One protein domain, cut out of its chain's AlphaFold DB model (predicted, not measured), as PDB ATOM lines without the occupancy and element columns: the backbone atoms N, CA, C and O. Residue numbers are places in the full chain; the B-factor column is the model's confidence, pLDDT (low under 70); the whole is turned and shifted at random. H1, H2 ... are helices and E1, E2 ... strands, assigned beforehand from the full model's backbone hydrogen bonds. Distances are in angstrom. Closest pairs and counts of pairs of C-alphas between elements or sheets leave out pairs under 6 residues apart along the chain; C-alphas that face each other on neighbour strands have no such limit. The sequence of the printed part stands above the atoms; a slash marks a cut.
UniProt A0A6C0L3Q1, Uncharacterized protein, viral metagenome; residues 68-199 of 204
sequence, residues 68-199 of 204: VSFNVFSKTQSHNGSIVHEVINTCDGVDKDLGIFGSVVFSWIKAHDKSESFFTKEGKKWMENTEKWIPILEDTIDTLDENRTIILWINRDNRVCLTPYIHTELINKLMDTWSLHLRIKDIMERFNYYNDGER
ATOM      1  N   VAL A  68      12.103  13.886  43.247       59.69
ATOM      2  CA  VAL A  68      13.075  14.425  42.295       59.69
ATOM      3  C   VAL A  68      14.129  13.346  42.068       59.69
ATOM      4  O   VAL A  68      14.558  12.685  43.009       59.69
ATOM      5  N   SER A  69      14.528  13.115  40.822       56.34
ATOM      6  CA  SER A  69      15.593  12.155  40.519       56.34
ATOM      7  C   SER A  69      16.733  12.872  39.815       56.34
ATOM      8  O   SER A  69      16.531  13.412  38.731       56.34
ATOM      9  N   PHE A  70      17.926  12.846  40.407       57.00
ATOM     10  CA  PHE A  70      19.135  13.307  39.734       57.00
ATOM     11  C   PHE A  70      19.710  12.111  38.987       57.00
ATOM     12  O   PHE A  70      20.208  11.151  39.581       57.00
ATOM     13  N   ASN A  71      19.543  12.135  37.669       51.25
ATOM     14  CA  ASN A  71      19.927  11.040  36.798       51.25
ATOM     15  C   ASN A  71      21.027  11.444  35.836       51.25
ATOM     16  O   ASN A  71      21.054  12.554  35.312       51.25
ATOM     17  N   VAL A  72      21.840  10.452  35.489       45.41
ATOM     18  CA  VAL A  72      22.597  10.428  34.245       45.41
ATOM     19  C   VAL A  72      21.688   9.802  33.172       45.41
ATOM     20  O   VAL A  72      21.862   8.647  32.791       45.41
ATOM     21  N   PHE A  73      20.654  10.529  32.738       45.06
ATOM     22  CA  PHE A  73      19.842  10.134  31.579       45.06
ATOM     23  C   PHE A  73      20.306  10.899  30.346       45.06
ATOM     24  O   PHE A  73      20.477  12.117  30.400       45.06
ATOM     25  N   SER A  74      20.475  10.206  29.219       41.97
ATOM     26  CA  SER A  74      20.426  10.881  27.926       41.97
ATOM     27  C   SER A  74      18.959  11.066  27.571       41.97
ATOM     28  O   SER A  74      18.185  10.109  27.627       41.97
ATOM     29  N   LYS A  75      18.579  12.291  27.207       43.19
ATOM     30  CA  LYS A  75      17.305  12.536  26.534       43.19
ATOM     31  C   LYS A  75      17.512  12.217  25.059       43.19
ATOM     32  O   LYS A  75      18.304  12.883  24.395       43.19
ATOM     33  N   THR A  76      16.828  11.204  24.555       40.06
ATOM     34  CA  THR A  76      16.750  10.923  23.121       40.06
ATOM     35  C   THR A  76      15.334  11.223  22.660       40.06
ATOM     36  O   THR A  76      14.357  10.707  23.200       40.06
ATOM     37  N   GLN A  77      15.204  12.119  21.683       38.03
ATOM     38  CA  GLN A  77      13.923  12.382  21.044       38.03
ATOM     39  C   GLN A  77      13.696  11.295  19.998       38.03
ATOM     40  O   GLN A  77      14.478  11.147  19.062       38.03
ATOM     41  N   SER A  78      12.653  10.495  20.183       42.25
ATOM     42  CA  SER A  78      12.284   9.486  19.205       42.25
ATOM     43  C   SER A  78      11.694  10.148  17.955       42.25
ATOM     44  O   SER A  78      11.260  11.302  17.974       42.25
ATOM     45  N   HIS A  79      11.637   9.403  16.852       38.56
ATOM     46  CA  HIS A  79      11.192   9.917  15.554       38.56
ATOM     47  C   HIS A  79       9.740  10.446  15.544       38.56
ATOM     48  O   HIS A  79       9.355  11.177  14.639       38.56
ATOM     49  N   ASN A  80       8.931  10.108  16.557       50.12
ATOM     50  CA  ASN A  80       7.563  10.616  16.724       50.12
ATOM     51  C   ASN A  80       7.472  11.863  17.631       50.12
ATOM     52  O   ASN A  80       6.375  12.294  17.981       50.12
ATOM     53  N   GLY A  81       8.615  12.420  18.038       42.84
ATOM     54  CA  GLY A  81       8.705  13.576  18.924       42.84
ATOM     55  C   GLY A  81       8.636  13.243  20.416       42.84
ATOM     56  O   GLY A  81       8.827  14.152  21.224       42.84
ATOM     57  N   SER A  82       8.407  11.983  20.807       41.50
ATOM     58  CA  SER A  82       8.427  11.576  22.214       41.50
ATOM     59  C   SER A  82       9.842  11.627  22.779       41.50
ATOM     60  O   SER A  82      10.799  11.167  22.156       41.50
ATOM     61  N   ILE A  83       9.978  12.172  23.982       45.44
ATOM     62  CA  ILE A  83      11.247  12.177  24.705       45.44
ATOM     63  C   ILE A  83      11.350  10.850  25.453       45.44
ATOM     64  O   ILE A  83      10.485  10.517  26.264       45.44
ATOM     65  N   VAL A  84      12.389  10.076  25.153       44.31
ATOM     66  CA  VAL A  84      12.729   8.843  25.860       44.31
ATOM     67  C   VAL A  84      13.930   9.130  26.753       44.31
ATOM     68  O   VAL A  84      14.946   9.671  26.315       44.31
ATOM     69  N   HIS A  85      13.792   8.782  28.029       47.91
ATOM     70  CA  HIS A  85      14.863   8.894  29.012       47.91
ATOM     71  C   HIS A  85      15.579   7.552  29.081       47.91
ATOM     72  O   HIS A  85      15.069   6.592  29.662       47.91
ATOM     73  N   GLU A  86      16.748   7.467  28.455       41.09
ATOM     74  CA  GLU A  86      17.567   6.259  28.498       41.09
ATOM     75  C   GLU A  86      18.613   6.374  29.609       41.09
ATOM     76  O   GLU A  86      19.354   7.359  29.688       41.09
ATOM     77  N   VAL A  87      18.670   5.354  30.482       46.09
ATOM     78  CA  VAL A  87      19.757   5.177  31.461       46.09
ATOM     79  C   VAL A  87      21.057   5.093  30.672       46.09
ATOM     80  O   VAL A  87      21.251   4.152  29.899       46.09
ATOM     81  N   ILE A  88      21.954   6.057  30.871       46.53
ATOM     82  CA  ILE A  88      23.282   6.002  30.263       46.53
ATOM     83  C   ILE A  88      23.992   4.751  30.787       46.53
ATOM     84  O   ILE A  88      23.965   4.444  31.981       46.53
ATOM     85  N   ASN A  89      24.579   3.995  29.863       36.09
ATOM     86  CA  ASN A  89      25.187   2.700  30.137       36.09
ATOM     87  C   ASN A  89      26.262   2.817  31.238       36.09
ATOM     88  O   ASN A  89      26.936   3.837  31.349       36.09
ATOM     89  N   THR A  90      26.447   1.773  32.050       38.41
ATOM     90  CA  THR A  90      27.287   1.784  33.268       38.41
ATOM     91  C   THR A  90      28.739   2.212  33.045       38.41
ATOM     92  O   THR A  90      29.356   2.723  33.969       38.41
ATOM     93  N   CYS A  91      29.283   2.042  31.838       38.81
ATOM     94  CA  CYS A  91      30.632   2.502  31.490       38.81
ATOM     95  C   CYS A  91      30.713   4.021  31.255       38.81
ATOM     96  O   CYS A  91      31.770   4.601  31.442       38.81
ATOM     97  N   ASP A  92      29.601   4.660  30.887       40.12
ATOM     98  CA  ASP A  92      29.531   6.078  30.511       40.12
ATOM     99  C   ASP A  92      29.056   6.972  31.679       40.12
ATOM    100  O   ASP A  92      29.103   8.197  31.580       40.12
ATOM    101  N   GLY A  93      28.533   6.377  32.763       39.38
ATOM    102  CA  GLY A  93      27.967   7.081  33.925       39.38
ATOM    103  C   GLY A  93      28.856   7.116  35.174       39.38
ATOM    104  O   GLY A  93      28.685   8.005  36.004       39.38
ATOM    105  N   VAL A  94      29.808   6.181  35.302       44.62
ATOM    106  CA  VAL A  94      30.736   6.092  36.452       44.62
ATOM    107  C   VAL A  94      31.694   7.286  36.505       44.62
ATOM    108  O   VAL A  94      32.030   7.742  37.593       44.62
ATOM    109  N   ASP A  95      32.041   7.839  35.343       48.84
ATOM    110  CA  ASP A  95      32.934   8.996  35.214       48.84
ATOM    111  C   ASP A  95      32.188  10.340  35.181       48.84
ATOM    112  O   ASP A  95      32.803  11.388  34.996       48.84
ATOM    113  N   LYS A  96      30.858  10.343  35.359       64.19
ATOM    114  CA  LYS A  96      30.087  11.592  35.435       64.19
ATOM    115  C   LYS A  96      29.945  12.053  36.873       64.19
ATOM    116  O   LYS A  96      29.644  11.260  37.767       64.19
ATOM    117  N   ASP A  97      30.053  13.364  37.068       67.06
ATOM    118  CA  ASP A  97      30.014  14.003  38.384       67.06
ATOM    119  C   ASP A  97      28.803  13.582  39.231       67.06
ATOM    120  O   ASP A  97      28.933  13.427  40.438       67.06
ATOM    121  N   LEU A  98      27.654  13.292  38.613       69.75
ATOM    122  CA  LEU A  98      26.441  12.861  39.319       69.75
ATOM    123  C   LEU A  98      26.514  11.429  39.876       69.75
ATOM    124  O   LEU A  98      26.063  11.188  40.995       69.75
ATOM    125  N   GLY A  99      27.103  10.481  39.139       69.19
ATOM    126  CA  GLY A  99      27.312   9.115  39.640       69.19
ATOM    127  C   GLY A  99      28.355   9.086  40.760       69.19
ATOM    128  O   GLY A  99      28.215   8.369  41.760       69.19
ATOM    129  N   ILE A 100      29.369   9.945  40.636       75.75
ATOM    130  CA  ILE A 100      30.373  10.176  41.675       75.75
ATOM    131  C   ILE A 100      29.721  10.821  42.906       75.75
ATOM    132  O   ILE A 100      29.921  10.326  44.013       75.75
ATOM    133  N   PHE A 101      28.878  11.844  42.741       82.75
ATOM    134  CA  PHE A 101      28.140  12.467  43.842       82.75
ATOM    135  C   PHE A 101      27.237  11.464  44.570       82.75
ATOM    136  O   PHE A 101      27.295  11.351  45.794       82.75
ATOM    137  N   GLY A 102      26.473  10.650  43.835       83.31
ATOM    138  CA  GLY A 102      25.691   9.563  44.426       83.31
ATOM    139  C   GLY A 102      26.562   8.595  45.236       83.31
ATOM    140  O   GLY A 102      26.173   8.156  46.320       83.31
ATOM    141  N   SER A 103      27.776   8.307  44.757       83.00
ATOM    142  CA  SER A 103      28.750   7.474  45.472       83.00
ATOM    143  C   SER A 103      29.289   8.146  46.736       83.00
ATOM    144  O   SER A 103      29.487   7.459  47.741       83.00
ATOM    145  N   VAL A 104      29.518   9.462  46.708       87.00
ATOM    146  CA  VAL A 104      29.919  10.268  47.871       87.00
ATOM    147  C   VAL A 104      28.841  10.199  48.947       87.00
ATOM    148  O   VAL A 104      29.136   9.813  50.078       87.00
ATOM    149  N   VAL A 105      27.586  10.476  48.585       89.00
ATOM    150  CA  VAL A 105      26.452  10.449  49.518       89.00
ATOM    151  C   VAL A 105      26.240   9.049  50.099       89.00
ATOM    152  O   VAL A 105      26.082   8.898  51.309       89.00
ATOM    153  N   PHE A 106      26.310   8.001  49.275       88.25
ATOM    154  CA  PHE A 106      26.221   6.617  49.753       88.25
ATOM    155  C   PHE A 106      27.333   6.264  50.746       88.25
ATOM    156  O   PHE A 106      27.087   5.655  51.789       88.25
ATOM    157  N   SER A 107      28.564   6.665  50.424       87.44
ATOM    158  CA  SER A 107      29.736   6.460  51.278       87.44
ATOM    159  C   SER A 107      29.579   7.181  52.618       87.44
ATOM    160  O   SER A 107      29.953   6.633  53.652       87.44
ATOM    161  N   TRP A 108      28.999   8.384  52.603       89.88
ATOM    162  CA  TRP A 108      28.725   9.171  53.801       89.88
ATOM    163  C   TRP A 108      27.691   8.507  54.706       89.88
ATOM    164  O   TRP A 108      27.976   8.298  55.882       89.88
ATOM    165  N   ILE A 109      26.539   8.102  54.159       88.12
ATOM    166  CA  ILE A 109      25.492   7.396  54.916       88.12
ATOM    167  C   ILE A 109      26.084   6.159  55.598       88.12
ATOM    168  O   ILE A 109      25.953   5.978  56.804       88.12
ATOM    169  N   LYS A 110      26.837   5.352  54.845       85.44
ATOM    170  CA  LYS A 110      27.483   4.144  55.365       85.44
ATOM    171  C   LYS A 110      28.517   4.441  56.457       85.44
ATOM    172  O   LYS A 110      28.627   3.665  57.405       85.44
ATOM    173  N   ALA A 111      29.299   5.512  56.318       83.19
ATOM    174  CA  ALA A 111      30.268   5.922  57.332       83.19
ATOM    175  C   ALA A 111      29.563   6.407  58.607       83.19
ATOM    176  O   ALA A 111      29.951   6.006  59.701       83.19
ATOM    177  N   HIS A 112      28.497   7.196  58.461       84.69
ATOM    178  CA  HIS A 112      27.679   7.683  59.568       84.69
ATOM    179  C   HIS A 112      27.022   6.525  60.337       84.69
ATOM    180  O   HIS A 112      27.174   6.441  61.554       84.69
ATOM    181  N   ASP A 113      26.397   5.573  59.636       82.75
ATOM    182  CA  ASP A 113      25.777   4.380  60.238       82.75
ATOM    183  C   ASP A 113      26.777   3.528  61.029       82.75
ATOM    184  O   ASP A 113      26.428   2.881  62.016       82.75
ATOM    185  N   LYS A 114      28.045   3.532  60.606       79.50
ATOM    186  CA  LYS A 114      29.136   2.806  61.266       79.50
ATOM    187  C   LYS A 114      29.929   3.653  62.262       79.50
ATOM    188  O   LYS A 114      30.880   3.138  62.845       79.50
ATOM    189  N   SER A 115      29.567   4.925  62.456       76.88
ATOM    190  CA  SER A 115      30.326   5.891  63.267       76.88
ATOM    191  C   SER A 115      31.813   5.978  62.877       76.88
ATOM    192  O   SER A 115      32.694   6.113  63.725       76.88
ATOM    193  N   GLU A 116      32.113   5.862  61.582       76.50
ATOM    194  CA  GLU A 116      33.473   5.912  61.045       76.50
ATOM    195  C   GLU A 116      33.839   7.317  60.551       76.50
ATOM    196  O   GLU A 116      33.015   8.042  59.996       76.50
ATOM    197  N   SER A 117      35.117   7.688  60.686       75.00
ATOM    198  CA  SER A 117      35.617   8.948  60.129       75.00
ATOM    199  C   SER A 117      35.640   8.895  58.599       75.00
ATOM    200  O   SER A 117      36.432   8.167  57.991       75.00
ATOM    201  N   PHE A 118      34.781   9.707  57.984       79.19
ATOM    202  CA  PHE A 118      34.527   9.704  56.548       79.19
ATOM    203  C   PHE A 118      35.800   9.913  55.708       79.19
ATOM    204  O   PHE A 118      36.151   9.046  54.909       79.19
ATOM    205  N   PHE A 119      36.555  10.993  55.932       75.38
ATOM    206  CA  PHE A 119      37.748  11.318  55.130       75.38
ATOM    207  C   PHE A 119      38.952  10.395  55.366       75.38
ATOM    208  O   PHE A 119      39.883  10.380  54.567       75.38
ATOM    209  N   THR A 120      38.943   9.583  56.426       70.88
ATOM    210  CA  THR A 120      40.029   8.618  56.686       70.88
ATOM    211  C   THR A 120      39.831   7.277  55.976       70.88
ATOM    212  O   THR A 120      40.797   6.535  55.793       70.88
ATOM    213  N   LYS A 121      38.597   6.967  55.555       72.94
ATOM    214  CA  LYS A 121      38.216   5.697  54.921       72.94
ATOM    215  C   LYS A 121      37.478   5.938  53.602       72.94
ATOM    216  O   LYS A 121      38.105   6.243  52.590       72.94
ATOM    217  N   GLU A 122      36.153   5.803  53.612       69.69
ATOM    218  CA  GLU A 122      35.289   5.787  52.423       69.69
ATOM    219  C   GLU A 122      35.361   7.100  51.616       69.69
ATOM    220  O   GLU A 122      35.257   7.089  50.389       69.69
ATOM    221  N   GLY A 123      35.606   8.220  52.302       68.38
ATOM    222  CA  GLY A 123      35.726   9.565  51.742       68.38
ATOM    223  C   GLY A 123      37.091   9.906  51.143       68.38
ATOM    224  O   GLY A 123      37.183  10.859  50.373       68.38
ATOM    225  N   LYS A 124      38.146   9.131  51.444       76.06
ATOM    226  CA  LYS A 124      39.535   9.472  51.086       76.06
ATOM    227  C   LYS A 124      39.735   9.678  49.581       76.06
ATOM    228  O   LYS A 124      40.420  10.599  49.156       76.06
ATOM    229  N   LYS A 125      39.097   8.836  48.769       76.06
ATOM    230  CA  LYS A 125      39.169   8.882  47.297       76.06
ATOM    231  C   LYS A 125      38.440  10.072  46.662       76.06
ATOM    232  O   LYS A 125      38.593  10.306  45.471       76.06
ATOM    233  N   TRP A 126      37.633  10.806  47.427       74.44
ATOM    234  CA  TRP A 126      36.822  11.915  46.918       74.44
ATOM    235  C   TRP A 126      37.405  13.295  47.267       74.44
ATOM    236  O   TRP A 126      36.861  14.312  46.837       74.44
ATOM    237  N   MET A 127      38.518  13.328  48.012       71.06
ATOM    238  CA  MET A 127      39.166  14.543  48.532       71.06
ATOM    239  C   MET A 127      39.862  15.395  47.454       71.06
ATOM    240  O   MET A 127      40.177  16.554  47.693       71.06
ATOM    241  N   GLU A 128      40.103  14.851  46.261       65.25
ATOM    242  CA  GLU A 128      40.803  15.573  45.185       65.25
ATOM    243  C   GLU A 128      39.876  16.494  44.374       65.25
ATOM    244  O   GLU A 128      40.342  17.414  43.714       65.25
ATOM    245  N   ASN A 129      38.555  16.302  44.468       63.78
ATOM    246  CA  ASN A 129      37.552  17.041  43.696       63.78
ATOM    247  C   ASN A 129      36.623  17.873  44.600       63.78
ATOM    248  O   ASN A 129      35.409  17.830  44.454       63.78
ATOM    249  N   THR A 130      37.156  18.556  45.609       62.72
ATOM    250  CA  THR A 130      36.362  18.987  46.772       62.72
ATOM    251  C   THR A 130      35.403  20.149  46.542       62.72
ATOM    252  O   THR A 130      34.356  20.167  47.184       62.72
ATOM    253  N   GLU A 131      35.711  21.091  45.653       71.06
ATOM    254  CA  GLU A 131      34.915  22.320  45.487       71.06
ATOM    255  C   GLU A 131      33.653  22.113  44.646       71.06
ATOM    256  O   GLU A 131      32.632  22.753  44.884       71.06
ATOM    257  N   LYS A 132      33.677  21.154  43.714       75.31
ATOM    258  CA  LYS A 132      32.554  20.909  42.798       75.31
ATOM    259  C   LYS A 132      31.310  20.326  43.478       75.31
ATOM    260  O   LYS A 132      30.243  20.300  42.876       75.31
ATOM    261  N   TRP A 133      31.443  19.833  44.710       79.69
ATOM    262  CA  TRP A 133      30.348  19.193  45.440       79.69
ATOM    263  C   TRP A 133      29.484  20.163  46.230       79.69
ATOM    264  O   TRP A 133      28.337  19.828  46.493       79.69
ATOM    265  N   ILE A 134      30.010  21.336  46.593       83.00
ATOM    266  CA  ILE A 134      29.281  22.307  47.418       83.00
ATOM    267  C   ILE A 134      27.954  22.721  46.769       83.00
ATOM    268  O   ILE A 134      26.926  22.499  47.404       83.00
ATOM    269  N   PRO A 135      27.927  23.176  45.501       78.62
ATOM    270  CA  PRO A 135      26.669  23.578  44.871       78.62
ATOM    271  C   PRO A 135      25.658  22.425  44.792       78.62
ATOM    272  O   PRO A 135      24.460  22.606  44.956       78.62
ATOM    273  N   ILE A 136      26.155  21.198  44.604       79.38
ATOM    274  CA  ILE A 136      25.317  19.998  44.503       79.38
ATOM    275  C   ILE A 136      24.732  19.613  45.872       79.38
ATOM    276  O   ILE A 136      23.597  19.140  45.956       79.38
ATOM    277  N   LEU A 137      25.497  19.794  46.953       85.38
ATOM    278  CA  LEU A 137      25.027  19.577  48.322       85.38
ATOM    279  C   LEU A 137      23.968  20.609  48.715       85.38
ATOM    280  O   LEU A 137      22.957  20.210  49.286       85.38
ATOM    281  N   GLU A 138      24.172  21.880  48.370       83.19
ATOM    282  CA  GLU A 138      23.202  22.964  48.592       83.19
ATOM    283  C   GLU A 138      21.867  22.647  47.906       83.19
ATOM    284  O   GLU A 138      20.847  22.525  48.583       83.19
ATOM    285  N   ASP A 139      21.886  22.336  46.607       79.19
ATOM    286  CA  ASP A 139      20.671  21.979  45.859       79.19
ATOM    287  C   ASP A 139      19.978  20.713  46.405       79.19
ATOM    288  O   ASP A 139      18.747  20.572  46.359       79.19
ATOM    289  N   THR A 140      20.757  19.765  46.936       82.50
ATOM    290  CA  THR A 140      20.222  18.560  47.585       82.50
ATOM    291  C   THR A 140      19.499  18.911  48.885       82.50
ATOM    292  O   THR A 140      18.425  18.365  49.139       82.50
ATOM    293  N   ILE A 141      20.064  19.803  49.702       87.12
ATOM    294  CA  ILE A 141      19.456  20.266  50.955       87.12
ATOM    295  C   ILE A 141      18.168  21.029  50.652       87.12
ATOM    296  O   ILE A 141      17.120  20.640  51.167       87.12
ATOM    297  N   ASP A 142      18.212  21.996  49.736       82.88
ATOM    298  CA  ASP A 142      17.046  22.786  49.329       82.88
ATOM    299  C   ASP A 142      15.896  21.881  48.861       82.88
ATOM    300  O   ASP A 142      14.743  22.027  49.272       82.88
ATOM    301  N   THR A 143      16.207  20.861  48.056       79.06
ATOM    302  CA  THR A 143      15.201  19.903  47.576       79.06
ATOM    303  C   THR A 143      14.602  19.057  48.710       79.06
ATOM    304  O   THR A 143      13.409  18.731  48.677       79.06
ATOM    305  N   LEU A 144      15.399  18.673  49.713       84.06
ATOM    306  CA  LEU A 144      14.895  17.949  50.884       84.06
ATOM    307  C   LEU A 144      14.031  18.854  51.772       84.06
ATOM    308  O   LEU A 144      13.001  18.390  52.266       84.06
ATOM    309  N   ASP A 145      14.395  20.126  51.928       86.50
ATOM    310  CA  ASP A 145      13.650  21.124  52.704       86.50
ATOM    311  C   ASP A 145      12.301  21.477  52.055       86.50
ATOM    312  O   ASP A 145      11.305  21.693  52.749       86.50
ATOM    313  N   GLU A 146      12.198  21.373  50.726       83.62
ATOM    314  CA  GLU A 146      10.924  21.370  49.988       83.62
ATOM    315  C   GLU A 146      10.062  20.110  50.240       83.62
ATOM    316  O   GLU A 146       9.031  19.901  49.592       83.62
ATOM    317  N   ASN A 147      10.469  19.246  51.176       82.06
ATOM    318  CA  ASN A 147       9.839  17.979  51.528       82.06
ATOM    319  C   ASN A 147       9.731  17.011  50.337       82.06
ATOM    320  O   ASN A 147       8.765  16.247  50.222       82.06
ATOM    321  N   ARG A 148      10.720  17.026  49.433       76.00
ATOM    322  CA  ARG A 148      10.775  16.122  48.278       76.00
ATOM    323  C   ARG A 148      11.755  14.987  48.512       76.00
ATOM    324  O   ARG A 148      12.837  15.157  49.056       76.00
ATOM    325  N   THR A 149      11.379  13.792  48.066       77.75
ATOM    326  CA  THR A 149      12.300  12.647  48.068       77.75
ATOM    327  C   THR A 149      13.267  12.767  46.900       77.75
ATOM    328  O   THR A 149      12.827  13.009  45.781       77.75
ATOM    329  N   ILE A 150      14.550  12.520  47.130       79.31
ATOM    330  CA  ILE A 150      15.583  12.558  46.097       79.31
ATOM    331  C   ILE A 150      16.046  11.142  45.772       79.31
ATOM    332  O   ILE A 150      16.326  10.351  46.668       79.31
ATOM    333  N   ILE A 151      16.166  10.815  44.489       75.88
ATOM    334  CA  ILE A 151      16.799   9.575  44.033       75.88
ATOM    335  C   ILE A 151      18.121   9.928  43.351       75.88
ATOM    336  O   ILE A 151      18.123  10.567  42.300       75.88
ATOM    337  N   LEU A 152      19.231   9.494  43.950       77.75
ATOM    338  CA  LEU A 152      20.586   9.637  43.419       77.75
ATOM    339  C   LEU A 152      21.037   8.304  42.831       77.75
ATOM    340  O   LEU A 152      21.188   7.318  43.554       77.75
ATOM    341  N   TRP A 153      21.271   8.256  41.527       67.62
ATOM    342  CA  TRP A 153      21.754   7.039  40.882       67.62
ATOM    343  C   TRP A 153      23.278   6.992  40.882       67.62
ATOM    344  O   TRP A 153      23.938   7.907  40.403       67.62
ATOM    345  N   ILE A 154      23.830   5.903  41.418       70.88
ATOM    346  CA  ILE A 154      25.272   5.627  41.415       70.88
ATOM    347  C   ILE A 154      25.645   4.934  40.105       70.88
ATOM    348  O   ILE A 154      26.614   5.288  39.443       70.88
ATOM    349  N   ASN A 155      24.861   3.922  39.737       63.22
ATOM    350  CA  ASN A 155      24.953   3.193  38.479       63.22
ATOM    351  C   ASN A 155      23.582   2.574  38.152       63.22
ATOM    352  O   ASN A 155      22.621   2.782  38.885       63.22
ATOM    353  N   ARG A 156      23.486   1.800  37.065       55.59
ATOM    354  CA  ARG A 156      22.227   1.196  36.593       55.59
ATOM    355  C   ARG A 156      21.458   0.416  37.665       55.59
ATOM    356  O   ARG A 156      20.232   0.458  37.663       55.59
ATOM    357  N   ASP A 157      22.165  -0.275  38.552       60.78
ATOM    358  CA  ASP A 157      21.562  -1.195  39.519       60.78
ATOM    359  C   ASP A 157      21.635  -0.665  40.958       60.78
ATOM    360  O   ASP A 157      21.069  -1.264  41.872       60.78
ATOM    361  N   ASN A 158      22.313   0.465  41.172       66.19
ATOM    362  CA  ASN A 158      22.568   1.012  42.494       66.19
ATOM    363  C   ASN A 158      22.161   2.483  42.591       66.19
ATOM    364  O   ASN A 158      22.588   3.330  41.802       66.19
ATOM    365  N   ARG A 159      21.362   2.792  43.611       78.06
ATOM    366  CA  ARG A 159      20.836   4.132  43.874       78.06
ATOM    367  C   ARG A 159      20.687   4.381  45.364       78.06
ATOM    368  O   ARG A 159      20.414   3.459  46.130       78.06
ATOM    369  N   VAL A 160      20.767   5.647  45.741       82.69
ATOM    370  CA  VAL A 160      20.420   6.149  47.067       82.69
ATOM    371  C   VAL A 160      19.084   6.867  46.972       82.69
ATOM    372  O   VAL A 160      18.867   7.669  46.068       82.69
ATOM    373  N   CYS A 161      18.178   6.579  47.900       84.19
ATOM    374  CA  CYS A 161      16.916   7.296  48.030       84.19
ATOM    375  C   CYS A 161      16.969   8.134  49.305       84.19
ATOM    376  O   CYS A 161      16.907   7.582  50.401       84.19
ATOM    377  N   LEU A 162      17.075   9.450  49.160       85.62
ATOM    378  CA  LEU A 162      17.051  10.393  50.266       85.62
ATOM    379  C   LEU A 162      15.615  10.836  50.516       85.62
ATOM    380  O   LEU A 162      14.930  11.344  49.632       85.62
ATOM    381  N   THR A 163      15.153  10.637  51.737       87.75
ATOM    382  CA  THR A 163      13.859  11.109  52.227       87.75
ATOM    383  C   THR A 163      14.068  12.280  53.192       87.75
ATOM    384  O   THR A 163      14.942  12.161  54.055       87.75
ATOM    385  N   PRO A 164      13.265  13.360  53.113       85.94
ATOM    386  CA  PRO A 164      13.419  14.555  53.953       85.94
ATOM    387  C   PRO A 164      13.559  14.238  55.445       85.94
ATOM    388  O   PRO A 164      14.571  14.528  56.070       85.94
ATOM    389  N   TYR A 165      12.596  13.494  55.994       86.50
ATOM    390  CA  TYR A 165      12.526  13.199  57.428       86.50
ATOM    391  C   TYR A 165      13.730  12.446  58.005       86.50
ATOM    392  O   TYR A 165      13.948  12.496  59.210       86.50
ATOM    393  N   ILE A 166      14.467  11.704  57.178       86.81
ATOM    394  CA  ILE A 166      15.588  10.871  57.633       86.81
ATOM    395  C   ILE A 166      16.920  11.514  57.248       86.81
ATOM    396  O   ILE A 166      17.883  11.454  58.007       86.81
ATOM    397  N   HIS A 167      16.992  12.110  56.058       91.00
ATOM    398  CA  HIS A 167      18.265  12.435  55.430       91.00
ATOM    399  C   HIS A 167      18.606  13.925  55.465       91.00
ATOM    400  O   HIS A 167      19.776  14.235  55.278       91.00
ATOM    401  N   THR A 168      17.670  14.840  55.750       89.44
ATOM    402  CA  THR A 168      17.977  16.284  55.792       89.44
ATOM    403  C   THR A 168      19.112  16.593  56.767       89.44
ATOM    404  O   THR A 168      20.115  17.189  56.379       89.44
ATOM    405  N   GLU A 169      19.021  16.136  58.020       90.06
ATOM    406  CA  GLU A 169      20.077  16.373  59.016       90.06
ATOM    407  C   GLU A 169      21.403  15.712  58.606       90.06
ATOM    408  O   GLU A 169      22.485  16.269  58.785       90.06
ATOM    409  N   LEU A 170      21.322  14.523  58.008       91.56
ATOM    410  CA  LEU A 170      22.489  13.751  57.605       91.56
ATOM    411  C   LEU A 170      23.240  14.406  56.436       91.56
ATOM    412  O   LEU A 170      24.471  14.404  56.436       91.56
ATOM    413  N   ILE A 171      22.531  14.984  55.466       92.19
ATOM    414  CA  ILE A 171      23.140  15.722  54.352       92.19
ATOM    415  C   ILE A 171      23.669  17.086  54.817       92.19
ATOM    416  O   ILE A 171      24.756  17.475  54.399       92.19
ATOM    417  N   ASN A 172      22.999  17.767  55.752       90.25
ATOM    418  CA  ASN A 172      23.545  18.979  56.375       90.25
ATOM    419  C   ASN A 172      24.880  18.699  57.088       90.25
ATOM    420  O   ASN A 172      25.869  19.391  56.865       90.25
ATOM    421  N   LYS A 173      24.968  17.603  57.854       89.62
ATOM    422  CA  LYS A 173      26.236  17.175  58.472       89.62
ATOM    423  C   LYS A 173      27.322  16.859  57.442       89.62
ATOM    424  O   LYS A 173      28.498  17.114  57.712       89.62
ATOM    425  N   LEU A 174      26.956  16.306  56.282       89.88
ATOM    426  CA  LEU A 174      27.894  16.106  55.174       89.88
ATOM    427  C   LEU A 174      28.429  17.449  54.674       89.88
ATOM    428  O   LEU A 174      29.641  17.591  54.544       89.88
ATOM    429  N   MET A 175      27.550  18.428  54.451       89.31
ATOM    430  CA  MET A 175      27.901  19.782  54.015       89.31
ATOM    431  C   MET A 175      28.842  20.489  54.999       89.31
ATOM    432  O   MET A 175      29.888  21.005  54.588       89.31
ATOM    433  N   ASP A 176      28.549  20.431  56.298       86.62
ATOM    434  CA  ASP A 176      29.411  20.984  57.351       86.62
ATOM    435  C   ASP A 176      30.789  20.317  57.363       86.62
ATOM    436  O   ASP A 176      31.831  20.981  57.389       86.62
ATOM    437  N   THR A 177      30.800  18.984  57.296       85.56
ATOM    438  CA  THR A 177      32.024  18.177  57.288       85.56
ATOM    439  C   THR A 177      32.877  18.489  56.058       85.56
ATOM    440  O   THR A 177      34.099  18.624  56.164       85.56
ATOM    441  N   TRP A 178      32.246  18.656  54.895       85.00
ATOM    442  CA  TRP A 178      32.919  19.005  53.646       85.00
ATOM    443  C   TRP A 178      33.500  20.419  53.674       85.00
ATOM    444  O   TRP A 178      34.661  20.628  53.316       85.00
ATOM    445  N   SER A 179      32.722  21.379  54.169       83.69
ATOM    446  CA  SER A 179      33.138  22.775  54.322       83.69
ATOM    447  C   SER A 179      34.316  22.914  55.286       83.69
ATOM    448  O   SER A 179      35.269  23.647  55.014       83.69
ATOM    449  N   LEU A 180      34.297  22.177  56.401       82.75
ATOM    450  CA  LEU A 180      35.413  22.133  57.343       82.75
ATOM    451  C   LEU A 180      36.675  21.557  56.691       82.75
ATOM    452  O   LEU A 180      37.762  22.103  56.877       82.75
ATOM    453  N   HIS A 181      36.541  20.487  55.907       82.06
ATOM    454  CA  HIS A 181      37.667  19.889  55.195       82.06
ATOM    455  C   HIS A 181      38.323  20.871  54.214       82.06
ATOM    456  O   HIS A 181      39.548  21.002  54.222       82.06
ATOM    457  N   LEU A 182      37.524  21.608  53.437       81.75
ATOM    458  CA  LEU A 182      38.015  22.654  52.534       81.75
ATOM    459  C   LEU A 182      38.771  23.759  53.282       81.75
ATOM    460  O   LEU A 182      39.853  24.156  52.856       81.75
ATOM    461  N   ARG A 183      38.256  24.209  54.432       80.12
ATOM    462  CA  ARG A 183      38.943  25.208  55.271       80.12
ATOM    463  C   ARG A 183      40.276  24.697  55.811       80.12
ATOM    464  O   ARG A 183      41.257  25.432  55.795       80.12
ATOM    465  N   ILE A 184      40.328  23.449  56.282       77.44
ATOM    466  CA  ILE A 184      41.578  22.836  56.757       77.44
ATOM    467  C   ILE A 184      42.595  22.755  55.614       77.44
ATOM    468  O   ILE A 184      43.758  23.088  55.821       77.44
ATOM    469  N   LYS A 185      42.156  22.362  54.412       79.06
ATOM    470  CA  LYS A 185      43.006  22.308  53.219       79.06
ATOM    471  C   LYS A 185      43.601  23.682  52.878       79.06
ATOM    472  O   LYS A 185      44.819  23.774  52.775       79.06
ATOM    473  N   ASP A 186      42.784  24.738  52.812       80.12
ATOM    474  CA  ASP A 186      43.243  26.121  52.562       80.12
ATOM    475  C   ASP A 186      44.253  26.594  53.627       80.12
ATOM    476  O   ASP A 186      45.298  27.155  53.299       80.12
ATOM    477  N   ILE A 187      44.011  26.305  54.912       77.44
ATOM    478  CA  ILE A 187      44.959  26.635  55.992       77.44
ATOM    479  C   ILE A 187      46.293  25.897  55.804       77.44
ATOM    480  O   ILE A 187      47.351  26.510  55.949       77.44
ATOM    481  N   MET A 188      46.263  24.598  55.491       74.12
ATOM    482  CA  MET A 188      47.476  23.798  55.285       74.12
ATOM    483  C   MET A 188      48.264  24.254  54.054       74.12
ATOM    484  O   MET A 188      49.490  24.321  54.112       74.12
ATOM    485  N   GLU A 189      47.583  24.598  52.961       79.81
ATOM    486  CA  GLU A 189      48.212  25.141  51.754       79.81
ATOM    487  C   GLU A 189      48.895  26.479  52.037       79.81
ATOM    488  O   GLU A 189      50.062  26.654  51.684       79.81
ATOM    489  N   ARG A 190      48.231  27.385  52.767       72.31
ATOM    490  CA  ARG A 190      48.848  28.643  53.213       72.31
ATOM    491  C   ARG A 190      50.046  28.391  54.121       72.31
ATOM    492  O   ARG A 190      51.084  29.011  53.930       72.31
ATOM    493  N   PHE A 191      49.936  27.477  55.082       69.44
ATOM    494  CA  PHE A 191      51.030  27.163  56.002       69.44
ATOM    495  C   PHE A 191      52.257  26.584  55.276       69.44
ATOM    496  O   PHE A 191      53.385  26.983  55.556       69.44
ATOM    497  N   ASN A 192      52.049  25.697  54.300       65.12
ATOM    498  CA  ASN A 192      53.128  25.161  53.466       65.12
ATOM    499  C   ASN A 192      53.745  26.238  52.563       65.12
ATOM    500  O   ASN A 192      54.965  26.304  52.453       65.12
ATOM    501  N   TYR A 193      52.927  27.130  51.999       54.88
ATOM    502  CA  TYR A 193      53.398  28.275  51.219       54.88
ATOM    503  C   TYR A 193      54.304  29.211  52.040       54.88
ATOM    504  O   TYR A 193      55.334  29.662  51.544       54.88
ATOM    505  N   TYR A 194      53.966  29.465  53.309       51.78
ATOM    506  CA  TYR A 194      54.812  30.254  54.212       51.78
ATOM    507  C   TYR A 194      56.132  29.548  54.559       51.78
ATOM    508  O   TYR A 194      57.176  30.195  54.569       51.78
ATOM    509  N   ASN A 195      56.118  28.228  54.767       53.06
ATOM    510  CA  ASN A 195      57.339  27.470  55.067       53.06
ATOM    511  C   ASN A 195      58.275  27.307  53.855       53.06
ATOM    512  O   ASN A 195      59.490  27.260  54.033       53.06
ATOM    513  N   ASP A 196      57.744  27.260  52.630       53.53
ATOM    514  CA  ASP A 196      58.559  27.238  51.406       53.53
ATOM    515  C   ASP A 196      59.108  28.634  51.034       53.53
ATOM    516  O   ASP A 196      60.144  28.736  50.374       53.53
ATOM    517  N   GLY A 197      58.451  29.709  51.490       50.97
ATOM    518  CA  GLY A 197      58.892  31.099  51.324       50.97
ATOM    519  C   GLY A 197      59.974  31.558  52.311       50.97
ATOM    520  O   GLY A 197      60.690  32.513  52.019       50.97
ATOM    521  N   GLU A 198      60.147  30.866  53.441       47.88
ATOM    522  CA  GLU A 198      61.175  31.147  54.456       47.88
ATOM    523  C   GLU A 198      62.393  30.206  54.363       47.88
ATOM    524  O   GLU A 198      62.974  29.801  55.372       47.88
ATOM    525  N   ARG A 199      62.891  29.921  53.149       42.78
ATOM    526  CA  ARG A 199      64.334  29.652  52.998       42.78
ATOM    527  C   ARG A 199      65.093  30.962  53.198       42.78
ATOM    528  O   ARG A 199      65.609  31.545  52.248       42.78
TER     529      ARG A 199
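This is residues 68 to 199 of the 204 residues of an uncharacterized protein of viral metagenome (UniProt A0A6C0L3Q1). What is the main picture? A small three-stranded sheet, E1 E4 E5, has H2 and H4 over one face, and the long helix H5 packs beside H4, then goes on as an arm whose residues 186 to 199 stick out. At the opposite end of the long axis lies the hairpin E2 and E3. What is it made of? The printed part has 132 residues, class mixed, with five named helices and five named strands in the order E1 E2 E3 H1 H2 H3 H4 E4 E5 H5; the larger sheet is mixed, E2 and E3 antiparallel. How compact is it? It is loose, with a radius of gyration of the C-alphas of 17.9 A and spans of 70 by 35 by 25 A.

How is the larger sheet built? E4, residues 149 to 155, is the inner strand, with E1, residues 68 to 70, parallel at 23 degrees, N 70 and O 151 being within hydrogen-bond range at 3.0 A. E5, residues 158 to 162, forms an antiparallel hairpin with E4 at 161 degrees, N 152 and O 160 being within range at 2.8 A. Which helices cover it? H2, residues 97 to 113, and H4, residues 131 to 145, are on the same face, two layers with helices on one face of a sheet. H2 runs across the strands at a height over the sheet of 8.9 A, its closest C-alphas to E4 being Gly 99 and Ile 154, 4.4 A. Where are the other helices? H5, residues 164 to 197, touches H4 at a shallow tilt of 21 degrees, opposite ways, closest at the C-alphas of Leu 144 and Pro 164, 4.8 A. H1, residues 90 to 93, only grazes the sheet, and H3, residues 124 to 129, is close to H2 but not clearly touching, the C-alphas of Val 104 and Trp 126 being closest at 7.2 A. What of the rest? The hairpin of E2, residues 73 to 77, and E3, residues 83 to 87, has N 76 and O 84 within range at 3.0 A and is apart from E1, E4 and E5. Every O i to N i+4 pair is within range in H2, 9 of 11 in H4, 28 of 30 in H5 and 0 of 2 in H3, which has 0 of 3 O i to N i+3 pairs; H1 is too short for an O i to N i+4 pair.

Where are the anchors? E1 begins at C-alpha 68 (13.075, 14.425, 42.295), and H5 ends at C-alpha 197 (58.892, 31.099, 51.324). Which elements are long? From first to last C-alpha H5 measures 48.5 A, H2 24.3 A, H4 22.5 A and E4 18.5 A.

How large is it? The two C-alphas farthest apart, Asn 80 and Arg 199, are 70.0 A apart. Is it continuous? The printed part has no cut and no long link. Where is confidence low? The mean pLDDT of the printed part is 70.4, and 51 residues are under 70, among them 68 to 99 and 191 to 199.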